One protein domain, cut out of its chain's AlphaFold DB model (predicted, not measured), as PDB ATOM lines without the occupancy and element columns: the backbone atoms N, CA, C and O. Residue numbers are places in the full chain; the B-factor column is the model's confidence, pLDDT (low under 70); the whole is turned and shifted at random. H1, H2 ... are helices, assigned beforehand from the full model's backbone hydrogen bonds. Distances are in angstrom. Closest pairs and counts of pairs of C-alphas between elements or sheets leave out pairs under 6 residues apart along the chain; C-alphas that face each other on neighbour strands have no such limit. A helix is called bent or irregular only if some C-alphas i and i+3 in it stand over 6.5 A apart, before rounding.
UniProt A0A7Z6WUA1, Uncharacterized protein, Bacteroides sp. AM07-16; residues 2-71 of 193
ATOM      1  N   ILE A   2      20.409  32.611 -14.113       54.25
ATOM      2  CA  ILE A   2      21.787  33.060 -14.481       54.25
ATOM      3  C   ILE A   2      22.873  32.058 -14.029       54.25
ATOM      4  O   ILE A   2      23.798  31.767 -14.778       54.25
ATOM      5  N   VAL A   3      22.735  31.476 -12.834       53.09
ATOM      6  CA  VAL A   3      23.732  30.551 -12.251       53.09
ATOM      7  C   VAL A   3      23.744  29.175 -12.940       53.09
ATOM      8  O   VAL A   3      24.792  28.545 -13.043       53.09
ATOM      9  N   GLU A   4      22.599  28.721 -13.458       51.56
ATOM     10  CA  GLU A   4      22.487  27.462 -14.221       51.56
ATOM     11  C   GLU A   4      23.134  27.583 -15.604       51.56
ATOM     12  O   GLU A   4      23.888  26.701 -16.003       51.56
ATOM     13  N   ASN A   5      22.951  28.727 -16.275       55.25
ATOM     14  CA  ASN A   5      23.582  29.017 -17.566       55.25
ATOM     15  C   ASN A   5      25.121  29.070 -17.479       55.25
ATOM     16  O   ASN A   5      25.814  28.693 -18.420       55.25
ATOM     17  N   ILE A   6      25.675  29.528 -16.348       56.69
ATOM     18  CA  ILE A   6      27.131  29.563 -16.127       56.69
ATOM     19  C   ILE A   6      27.692  28.142 -15.962       56.69
ATOM     20  O   ILE A   6      28.724  27.833 -16.554       56.69
ATOM     21  N   LYS A   7      26.990  27.257 -15.238       55.81
ATOM     22  CA  LYS A   7      27.392  25.846 -15.092       55.81
ATOM     23  C   LYS A   7      27.350  25.077 -16.420       55.81
ATOM     24  O   LYS A   7      28.237  24.268 -16.670       55.81
ATOM     25  N   GLU A   8      26.380  25.348 -17.296       54.31
ATOM     26  CA  GLU A   8      26.307  24.718 -18.628       54.31
ATOM     27  C   GLU A   8      27.431  25.154 -19.584       54.31
ATOM     28  O   GLU A   8      27.868  24.371 -20.430       54.31
ATOM     29  N   ILE A   9      27.920  26.394 -19.473       58.28
ATOM     30  CA  ILE A   9      29.051  26.882 -20.279       58.28
ATOM     31  C   ILE A   9      30.370  26.251 -19.814       58.28
ATOM     32  O   ILE A   9      31.222  25.942 -20.651       58.28
ATOM     33  N   ASP A  10      30.517  26.023 -18.508       57.84
ATOM     34  CA  ASP A  10      31.729  25.464 -17.901       57.84
ATOM     35  C   ASP A  10      31.934  23.975 -18.246       57.84
ATOM     36  O   ASP A  10      33.058  23.493 -18.316       57.84
ATOM     37  N   MET A  11      30.859  23.243 -18.563       65.75
ATOM     38  CA  MET A  11      30.926  21.828 -18.961       65.75
ATOM     39  C   MET A  11      31.245  21.599 -20.446       65.75
ATOM     40  O   MET A  11      31.457  20.458 -20.862       65.75
ATOM     41  N   LYS A  12      31.262  22.646 -21.278       82.25
ATOM     42  CA  LYS A  12      31.587  22.488 -22.700       82.25
ATOM     43  C   LYS A  12      33.080  22.234 -22.872       82.25
ATOM     44  O   LYS A  12      33.917  22.956 -22.333       82.25
ATOM     45  N   MET A  13      33.401  21.224 -23.672       90.31
ATOM     46  CA  MET A  13      34.779  20.860 -23.992       90.31
ATOM     47  C   MET A  13      35.440  21.901 -24.897       90.31
ATOM     48  O   MET A  13      34.774  22.599 -25.666       90.31
ATOM     49  N   ILE A  14      36.767  21.977 -24.812       93.19
ATOM     50  CA  ILE A  14      37.609  22.831 -25.648       93.19
ATOM     51  C   ILE A  14      37.293  22.686 -27.146       93.19
ATOM     52  O   ILE A  14      37.079  21.593 -27.671       93.19
ATOM     53  N   THR A  15      37.318  23.804 -27.871       92.94
ATOM     54  CA  THR A  15      37.147  23.795 -29.331       92.94
ATOM     55  C   THR A  15      38.464  23.554 -30.078       92.94
ATOM     56  O   THR A  15      39.547  23.933 -29.623       92.94
ATOM     57  N   THR A  16      38.390  23.011 -31.299       92.81
ATOM     58  CA  THR A  16      39.561  22.837 -32.180       92.81
ATOM     59  C   THR A  16      40.353  24.138 -32.412       92.81
ATOM     60  O   THR A  16      41.585  24.083 -32.369       92.81
ATOM     61  N   PRO A  17      39.724  25.317 -32.628       94.31
ATOM     62  CA  PRO A  17      40.451  26.584 -32.726       94.31
ATOM     63  C   PRO A  17      41.229  26.955 -31.456       94.31
ATOM     64  O   PRO A  17      42.388  27.355 -31.561       94.31
ATOM     65  N   GLN A  18      40.641  26.786 -30.266       93.44
ATOM     66  CA  GLN A  18      41.334  27.048 -28.996       93.44
ATOM     67  C   GLN A  18      42.523  26.103 -28.807       93.44
ATOM     68  O   GLN A  18      43.616  26.555 -28.475       93.44
ATOM     69  N   LEU A  19      42.341  24.811 -29.102       94.56
ATOM     70  CA  LEU A  19      43.410  23.817 -29.029       94.56
ATOM     71  C   LEU A  19      44.583  24.187 -29.950       94.56
ATOM     72  O   LEU A  19      45.736  24.204 -29.516       94.56
ATOM     73  N   LYS A  20      44.293  24.547 -31.211       95.88
ATOM     74  CA  LYS A  20      45.309  25.036 -32.158       95.88
ATOM     75  C   LYS A  20      46.027  26.266 -31.609       95.88
ATOM     76  O   LYS A  20      47.253  26.298 -31.620       95.88
ATOM     77  N   LYS A  21      45.283  27.244 -31.080       95.50
ATOM     78  CA  LYS A  21      45.854  28.482 -30.536       95.50
ATOM     79  C   LYS A  21      46.794  28.221 -29.359       95.50
ATOM     80  O   LYS A  21      47.877  28.798 -29.338       95.50
ATOM     81  N   ILE A  22      46.424  27.336 -28.430       95.25
ATOM     82  CA  ILE A  22      47.288  26.920 -27.311       95.25
ATOM     83  C   ILE A  22      48.591  26.322 -27.845       95.25
ATOM     84  O   ILE A  22      49.668  26.743 -27.437       95.25
ATOM     85  N   HIS A  23      48.517  25.383 -28.792       94.94
ATOM     86  CA  HIS A  23      49.716  24.763 -29.360       94.94
ATOM     87  C   HIS A  23      50.626  25.762 -30.080       94.94
ATOM     88  O   HIS A  23      51.842  25.685 -29.916       94.94
ATOM     89  N   THR A  24      50.052  26.701 -30.835       95.69
ATOM     90  CA  THR A  24      50.811  27.784 -31.470       95.69
ATOM     91  C   THR A  24      51.523  28.640 -30.422       95.69
ATOM     92  O   THR A  24      52.736  28.794 -30.503       95.69
ATOM     93  N   LEU A  25      50.807  29.121 -29.400       93.88
ATOM     94  CA  LEU A  25      51.380  29.984 -28.360       93.88
ATOM     95  C   LEU A  25      52.460  29.273 -27.530       93.88
ATOM     96  O   LEU A  25      53.497  29.859 -27.238       93.88
ATOM     97  N   LEU A  26      52.259  27.999 -27.181       93.62
ATOM     98  CA  LEU A  26      53.271  27.198 -26.484       93.62
ATOM     99  C   LEU A  26      54.542  27.015 -27.327       93.62
ATOM    100  O   LEU A  26      55.641  26.988 -26.773       93.62
ATOM    101  N   GLY A  27      54.390  26.885 -28.650       92.44
ATOM    102  CA  GLY A  27      55.506  26.835 -29.591       92.44
ATOM    103  C   GLY A  27      56.250  28.168 -29.684       92.44
ATOM    104  O   GLY A  27      57.469  28.186 -29.558       92.44
ATOM    105  N   GLU A  28      55.527  29.281 -29.829       90.56
ATOM    106  CA  GLU A  28      56.098  30.639 -29.878       90.56
ATOM    107  C   GLU A  28      56.864  31.013 -28.598       90.56
ATOM    108  O   GLU A  28      57.881  31.707 -28.661       90.56
ATOM    109  N   LEU A  29      56.390  30.531 -27.447       90.69
ATOM    110  CA  LEU A  29      57.026  30.721 -26.143       90.69
ATOM    111  C   LEU A  29      58.142  29.705 -25.848       90.69
ATOM    112  O   LEU A  29      58.852  29.870 -24.861       90.69
ATOM    113  N   GLY A  30      58.298  28.654 -26.662       90.88
ATOM    114  CA  GLY A  30      59.311  27.612 -26.453       90.88
ATOM    115  C   GLY A  30      59.077  26.721 -25.224       90.88
ATOM    116  O   GLY A  30      60.007  26.085 -24.746       90.88
ATOM    117  N   ILE A  31      57.847  26.661 -24.701       92.44
ATOM    118  CA  ILE A  31      57.485  25.917 -23.473       92.44
ATOM    119  C   ILE A  31      56.581  24.710 -23.755       92.44
ATOM    120  O   ILE A  31      55.866  24.226 -22.877       92.44
ATOM    121  N   LYS A  32      56.591  24.220 -24.998       92.06
ATOM    122  CA  LYS A  32      55.744  23.110 -25.458       92.06
ATOM    123  C   LYS A  32      55.934  21.830 -24.638       92.06
ATOM    124  O   LYS A  32      54.950  21.132 -24.402       92.06
ATOM    125  N   ASP A  33      57.149  21.559 -24.173       92.00
ATOM    126  CA  ASP A  33      57.464  20.350 -23.398       92.00
ATOM    127  C   ASP A  33      56.825  20.372 -22.005       92.00
ATOM    128  O   ASP A  33      56.435  19.335 -21.479       92.00
ATOM    129  N   ARG A  34      56.587  21.569 -21.456       92.19
ATOM    130  CA  ARG A  34      55.909  21.778 -20.167       92.19
ATOM    131  C   ARG A  34      54.385  21.814 -20.279       92.19
ATOM    132  O   ARG A  34      53.696  22.086 -19.298       92.19
ATOM    133  N   LYS A  35      53.829  21.548 -21.467       94.25
ATOM    134  CA  LYS A  35      52.377  21.533 -21.696       94.25
ATOM    135  C   LYS A  35      51.620  20.686 -20.657       94.25
ATOM    136  O   LYS A  35      50.633  21.215 -20.154       94.25
ATOM    137  N   PRO A  36      52.024  19.438 -20.329       93.88
ATOM    138  CA  PRO A  36      51.295  18.613 -19.361       93.88
ATOM    139  C   PRO A  36      51.148  19.299 -17.996       93.88
ATOM    140  O   PRO A  36      50.036  19.422 -17.494       93.88
ATOM    141  N   GLU A  37      52.242  19.853 -17.461       94.50
ATOM    142  CA  GLU A  37      52.270  20.574 -16.178       94.50
ATOM    143  C   GLU A  37      51.342  21.793 -16.179       94.50
ATOM    144  O   GLU A  37      50.582  22.029 -15.238       94.50
ATOM    145  N   ILE A  38      51.393  22.580 -17.256       93.25
ATOM    146  CA  ILE A  38      50.581  23.790 -17.391       93.25
ATOM    147  C   ILE A  38      49.102  23.400 -17.454       93.25
ATOM    148  O   ILE A  38      48.294  23.941 -16.705       93.25
ATOM    149  N   VAL A  39      48.737  22.423 -18.287       95.06
ATOM    150  CA  VAL A  39      47.350  21.945 -18.390       95.06
ATOM    151  C   VAL A  39      46.856  21.412 -17.043       95.06
ATOM    152  O   VAL A  39      45.758  21.769 -16.618       95.06
ATOM    153  N   TYR A  40      47.686  20.655 -16.326       95.19
ATOM    154  CA  TYR A  40      47.372  20.163 -14.987       95.19
ATOM    155  C   TYR A  40      47.056  21.303 -14.009       95.19
ATOM    156  O   TYR A  40      46.047  21.255 -13.308       95.19
ATOM    157  N   SER A  41      47.846  22.382 -14.015       94.19
ATOM    158  CA  SER A  41      47.590  23.541 -13.146       94.19
ATOM    159  C   SER A  41      46.293  24.288 -13.480       94.19
ATOM    160  O   SER A  41      45.555  24.671 -12.576       94.19
ATOM    161  N   PHE A  42      45.977  24.460 -14.769       92.38
ATOM    162  CA  PHE A  42      44.789  25.204 -15.207       92.38
ATOM    163  C   PHE A  42      43.501  24.382 -15.083       92.38
ATOM    164  O   PHE A  42      42.415  24.953 -15.042       92.38
ATOM    165  N   THR A  43      43.620  23.057 -14.989       92.62
ATOM    166  CA  THR A  43      42.499  22.126 -14.788       92.62
ATOM    167  C   THR A  43      42.338  21.707 -13.325       92.62
ATOM    168  O   THR A  43      41.583  20.783 -13.029       92.62
ATOM    169  N   HIS A  44      43.060  22.355 -12.401       90.12
ATOM    170  CA  HIS A  44      43.066  22.028 -10.970       90.12
ATOM    171  C   HIS A  44      43.362  20.542 -10.695       90.12
ATOM    172  O   HIS A  44      42.793  19.929  -9.794       90.12
ATOM    173  N   GLY A  45      44.251  19.957 -11.499       90.19
ATOM    174  CA  GLY A  45      44.701  18.575 -11.381       90.19
ATOM    175  C   GLY A  45      43.823  17.528 -12.070       90.19
ATOM    176  O   GLY A  45      44.059  16.332 -11.906       90.19
ATOM    177  N   ARG A  46      42.815  17.945 -12.846       92.81
ATOM    178  CA  ARG A  46      41.870  17.029 -13.501       92.81
ATOM    179  C   ARG A  46      42.463  16.295 -14.705       92.81
ATOM    180  O   ARG A  46      42.097  15.150 -14.950       92.81
ATOM    181  N   THR A  47      43.323  16.941 -15.492       92.75
ATOM    182  CA  THR A  47      43.918  16.338 -16.696       92.75
ATOM    183  C   THR A  47      45.244  16.997 -17.068       92.75
ATOM    184  O   THR A  47      45.480  18.161 -16.771       92.75
ATOM    185  N   GLU A  48      46.103  16.262 -17.766       93.19
ATOM    186  CA  GLU A  48      47.344  16.759 -18.385       93.19
ATOM    187  C   GLU A  48      47.193  16.967 -19.905       93.19
ATOM    188  O   GLU A  48      48.059  17.516 -20.595       93.19
ATOM    189  N   SER A  49      46.072  16.507 -20.460       92.50
ATOM    190  CA  SER A  49      45.774  16.556 -21.883       92.50
ATOM    191  C   SER A  49      44.965  17.806 -22.203       92.50
ATOM    192  O   SER A  49      43.844  17.999 -21.737       92.50
ATOM    193  N   SER A  50      45.515  18.654 -23.076       90.94
ATOM    194  CA  SER A  50      44.849  19.879 -23.531       90.94
ATOM    195  C   SER A  50      43.531  19.623 -24.272       90.94
ATOM    196  O   SER A  50      42.757  20.555 -24.446       90.94
ATOM    197  N   ARG A  51      43.267  18.382 -24.715       92.31
ATOM    198  CA  ARG A  51      41.996  17.984 -25.347       92.31
ATOM    199  C   ARG A  51      40.862  17.817 -24.344       92.31
ATOM    200  O   ARG A  51      39.707  17.950 -24.726       92.31
ATOM    201  N   ASP A  52      41.201  17.563 -23.087       92.56
ATOM    202  CA  ASP A  52      40.226  17.269 -22.043       92.56
ATOM    203  C   ASP A  52      39.906  18.510 -21.195       92.56
ATOM    204  O   ASP A  52      39.223  18.411 -20.177       92.56
ATOM    205  N   MET A  53      40.390  19.686 -21.606       93.31
ATOM    206  CA  MET A  53      40.092  20.972 -20.975       93.31
ATOM    207  C   MET A  53      38.671  21.446 -21.299       93.31
ATOM    208  O   MET A  53      38.150  21.196 -22.391       93.31
ATOM    209  N   THR A  54      38.067  22.190 -20.377       93.44
ATOM    210  CA  THR A  54      36.819  22.915 -20.632       93.44
ATOM    211  C   THR A  54      37.080  24.192 -21.432       93.44
ATOM    212  O   THR A  54      38.216  24.671 -21.544       93.44
ATOM    213  N   LEU A  55      36.026  24.787 -21.995       92.19
ATOM    214  CA  LEU A  55      36.112  26.074 -22.690       92.19
ATOM    215  C   LEU A  55      36.693  27.177 -21.800       92.19
ATOM    216  O   LEU A  55      37.459  28.008 -22.296       92.19
ATOM    217  N   MET A  56      36.317  27.209 -20.518       90.06
ATOM    218  CA  MET A  56      36.743  28.250 -19.582       90.06
ATOM    219  C   MET A  56      38.206  28.075 -19.175       90.06
ATOM    220  O   MET A  56      38.967  29.040 -19.248       90.06
ATOM    221  N   GLU A  57      38.629  26.849 -18.857       93.12
ATOM    222  CA  GLU A  57      40.034  26.530 -18.569       93.12
ATOM    223  C   GLU A  57      40.928  26.853 -19.775       93.12
ATOM    224  O   GLU A  57      41.974  27.491 -19.642       93.12
ATOM    225  N   ALA A  58      40.494  26.466 -20.981       93.56
ATOM    226  CA  ALA A  58      41.220  26.746 -22.215       93.56
ATOM    227  C   ALA A  58      41.317  28.251 -22.491       93.56
ATOM    228  O   ALA A  58      42.367  28.735 -22.915       93.56
ATOM    229  N   LYS A  59      40.243  29.009 -22.241       93.75
ATOM    230  CA  LYS A  59      40.245  30.471 -22.375       93.75
ATOM    231  C   LYS A  59      41.224  31.116 -21.392       93.75
ATOM    232  O   LYS A  59      42.040  31.926 -21.823       93.75
ATOM    233  N   ALA A  60      41.191  30.718 -20.120       93.69
ATOM    234  CA  ALA A  60      42.111  31.221 -19.102       93.69
ATOM    235  C   ALA A  60      43.578  30.922 -19.459       93.69
ATOM    236  O   ALA A  60      44.437  31.800 -19.363       93.69
ATOM    237  N   LEU A  61      43.859  29.711 -19.954       95.12
ATOM    238  CA  LEU A  61      45.191  29.341 -20.426       95.12
ATOM    239  C   LEU A  61      45.627  30.188 -21.630       95.12
ATOM    240  O   LEU A  61      46.751  30.686 -21.659       95.12
ATOM    241  N   ILE A  62      44.752  30.395 -22.619       95.38
ATOM    242  CA  ILE A  62      45.057  31.248 -23.777       95.38
ATOM    243  C   ILE A  62      45.369  32.680 -23.334       95.38
ATOM    244  O   ILE A  62      46.357  33.243 -23.799       95.38
ATOM    245  N   GLU A  63      44.576  33.261 -22.433       94.12
ATOM    246  CA  GLU A  63      44.804  34.615 -21.914       94.12
ATOM    247  C   GLU A  63      46.160  34.728 -21.200       94.12
ATOM    248  O   GLU A  63      46.925  35.661 -21.464       94.12
ATOM    249  N   TYR A  64      46.513  33.741 -20.374       93.75
ATOM    250  CA  TYR A  64      47.822  33.668 -19.722       93.75
ATOM    251  C   TYR A  64      48.983  33.582 -20.728       93.75
ATOM    252  O   TYR A  64      49.970  34.322 -20.625       93.75
ATOM    253  N   LEU A  65      48.867  32.704 -21.730       93.69
ATOM    254  CA  LEU A  65      49.889  32.530 -22.763       93.69
ATOM    255  C   LEU A  65      50.035  33.790 -23.626       93.69
ATOM    256  O   LEU A  65      51.153  34.205 -23.923       93.69
ATOM    257  N   MET A  66      48.927  34.446 -23.976       92.31
ATOM    258  CA  MET A  66      48.949  35.717 -24.702       92.31
ATOM    259  C   MET A  66      49.628  36.826 -23.895       92.31
ATOM    260  O   MET A  66      50.459  37.547 -24.443       92.31
ATOM    261  N   GLY A  67      49.337  36.940 -22.595       88.81
ATOM    262  CA  GLY A  67      50.012  37.900 -21.716       88.81
ATOM    263  C   GLY A  67      51.519  37.644 -21.611       88.81
ATOM    264  O   GLY A  67      52.318  38.583 -21.624       88.81
ATOM    265  N   SER A  68      51.922  36.372 -21.578       89.62
ATOM    266  CA  SER A  68      53.333  35.958 -21.570       89.62
ATOM    267  C   SER A  68      54.037  36.278 -22.894       89.62
ATOM    268  O   SER A  68      55.168  36.777 -22.900       89.62
ATOM    269  N   GLN A  69      53.355  36.060 -24.021       91.12
ATOM    270  CA  GLN A  69      53.864  36.406 -25.348       91.12
ATOM    271  C   GLN A  69      54.014  37.919 -25.506       91.12
ATOM    272  O   GLN A  69      55.061  38.394 -25.943       91.12
ATOM    273  N   GLU A  70      53.007  38.693 -25.090       92.06
ATOM    274  CA  GLU A  70      53.071  40.154 -25.120       92.06
ATOM    275  C   GLU A  70      54.244  40.664 -24.277       92.06
ATOM    276  O   GLU A  70      55.037  41.481 -24.749       92.06
ATOM    277  N   ARG A  71      54.417  40.130 -23.061       92.12
ATOM    278  CA  ARG A  71      55.555  40.469 -22.200       92.12
ATOM    279  C   ARG A  71      56.886  40.216 -22.907       92.12
ATOM    280  O   ARG A  71      57.752  41.087 -22.897       92.12
TER     281      ARG A  71
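This is residues 2 to 71 of the 193 residues of an uncharacterized protein of Bacteroides sp. AM07-16 (UniProt A0A7Z6WUA1). The longest helix, H4, lies side by side with H2, and H3 stands at a steep angle to both, completing a small three-helix body. H1 sticks out from one end of this body with residues 2 to 8 as a free arm that adds to the length, while a long link leads from H3 back to the first residues of H4. The printed part has 70 residues, with four named helices in the order H1, H2, H3, H4 and no named strand, and its class is all helix. The whole is compact, with a radius of gyration of the C-alphas of 12.2 A, yet elongated in outline, spanning 39 by 23 by 19 A.

H4, residues 55 to 71, measures 24.2 A from first to last C-alpha, from Leu 55 at (36.112, 26.074, -22.690) to Arg 71 at (55.555, 40.469, -22.200). H2, residues 16 to 28, is 18.4 A long. H3, residues 32 to 42, is 15.1 A long and irregular: C-alphas 33 and 36 are 7.6 A apart. H1, residues 2 to 10, is 13.0 A long and begins with C-alpha 2 at (21.787, 33.060, -14.481).

H4 is the hub, touching the three other helices. H2 and H4 touch and run the same way at a shallow tilt of 27 degrees; their closest C-alphas, those of Ile 22 and Ile 62, are 6.0 A apart. H4 touches H3 with residues 57 to 61 alone, and the closest C-alphas, those of Phe 42 and Glu 57, are 6.0 A apart. H3 and H4 run opposite ways at a steep tilt of 53 degrees. H2, with residues 23 to 26 alone, and H3 touch only at the corner by their link, and only just, with 3 pairs of C-alphas within 8 A; the closest are those of Leu 26 and Lys 32, 4.9 A apart. H1 and H4 touch only at their ends, H4 with residues 55 to 56 alone; the closest C-alphas, those of Asp 10 and Met 56, are 6.0 A apart. Their lines are about perpendicular at 71 degrees, but only just. H1 is apart from H2 and from H3. Every O i to N i+4 pair is within hydrogen-bond range in H1, H2 and H4, against 5 of 7 in H3.

The two C-alphas farthest apart, those of Ile 2 and Gly 30, are 39.8 A from each other. The printed part has no cut. The links H1 to H2 and H2 to H3 are tight, while H3 to H4 is a long link of 12 residues, 43 to 54. The mean pLDDT of the printed part is 87.6, and residues 2 to 11 are under 70.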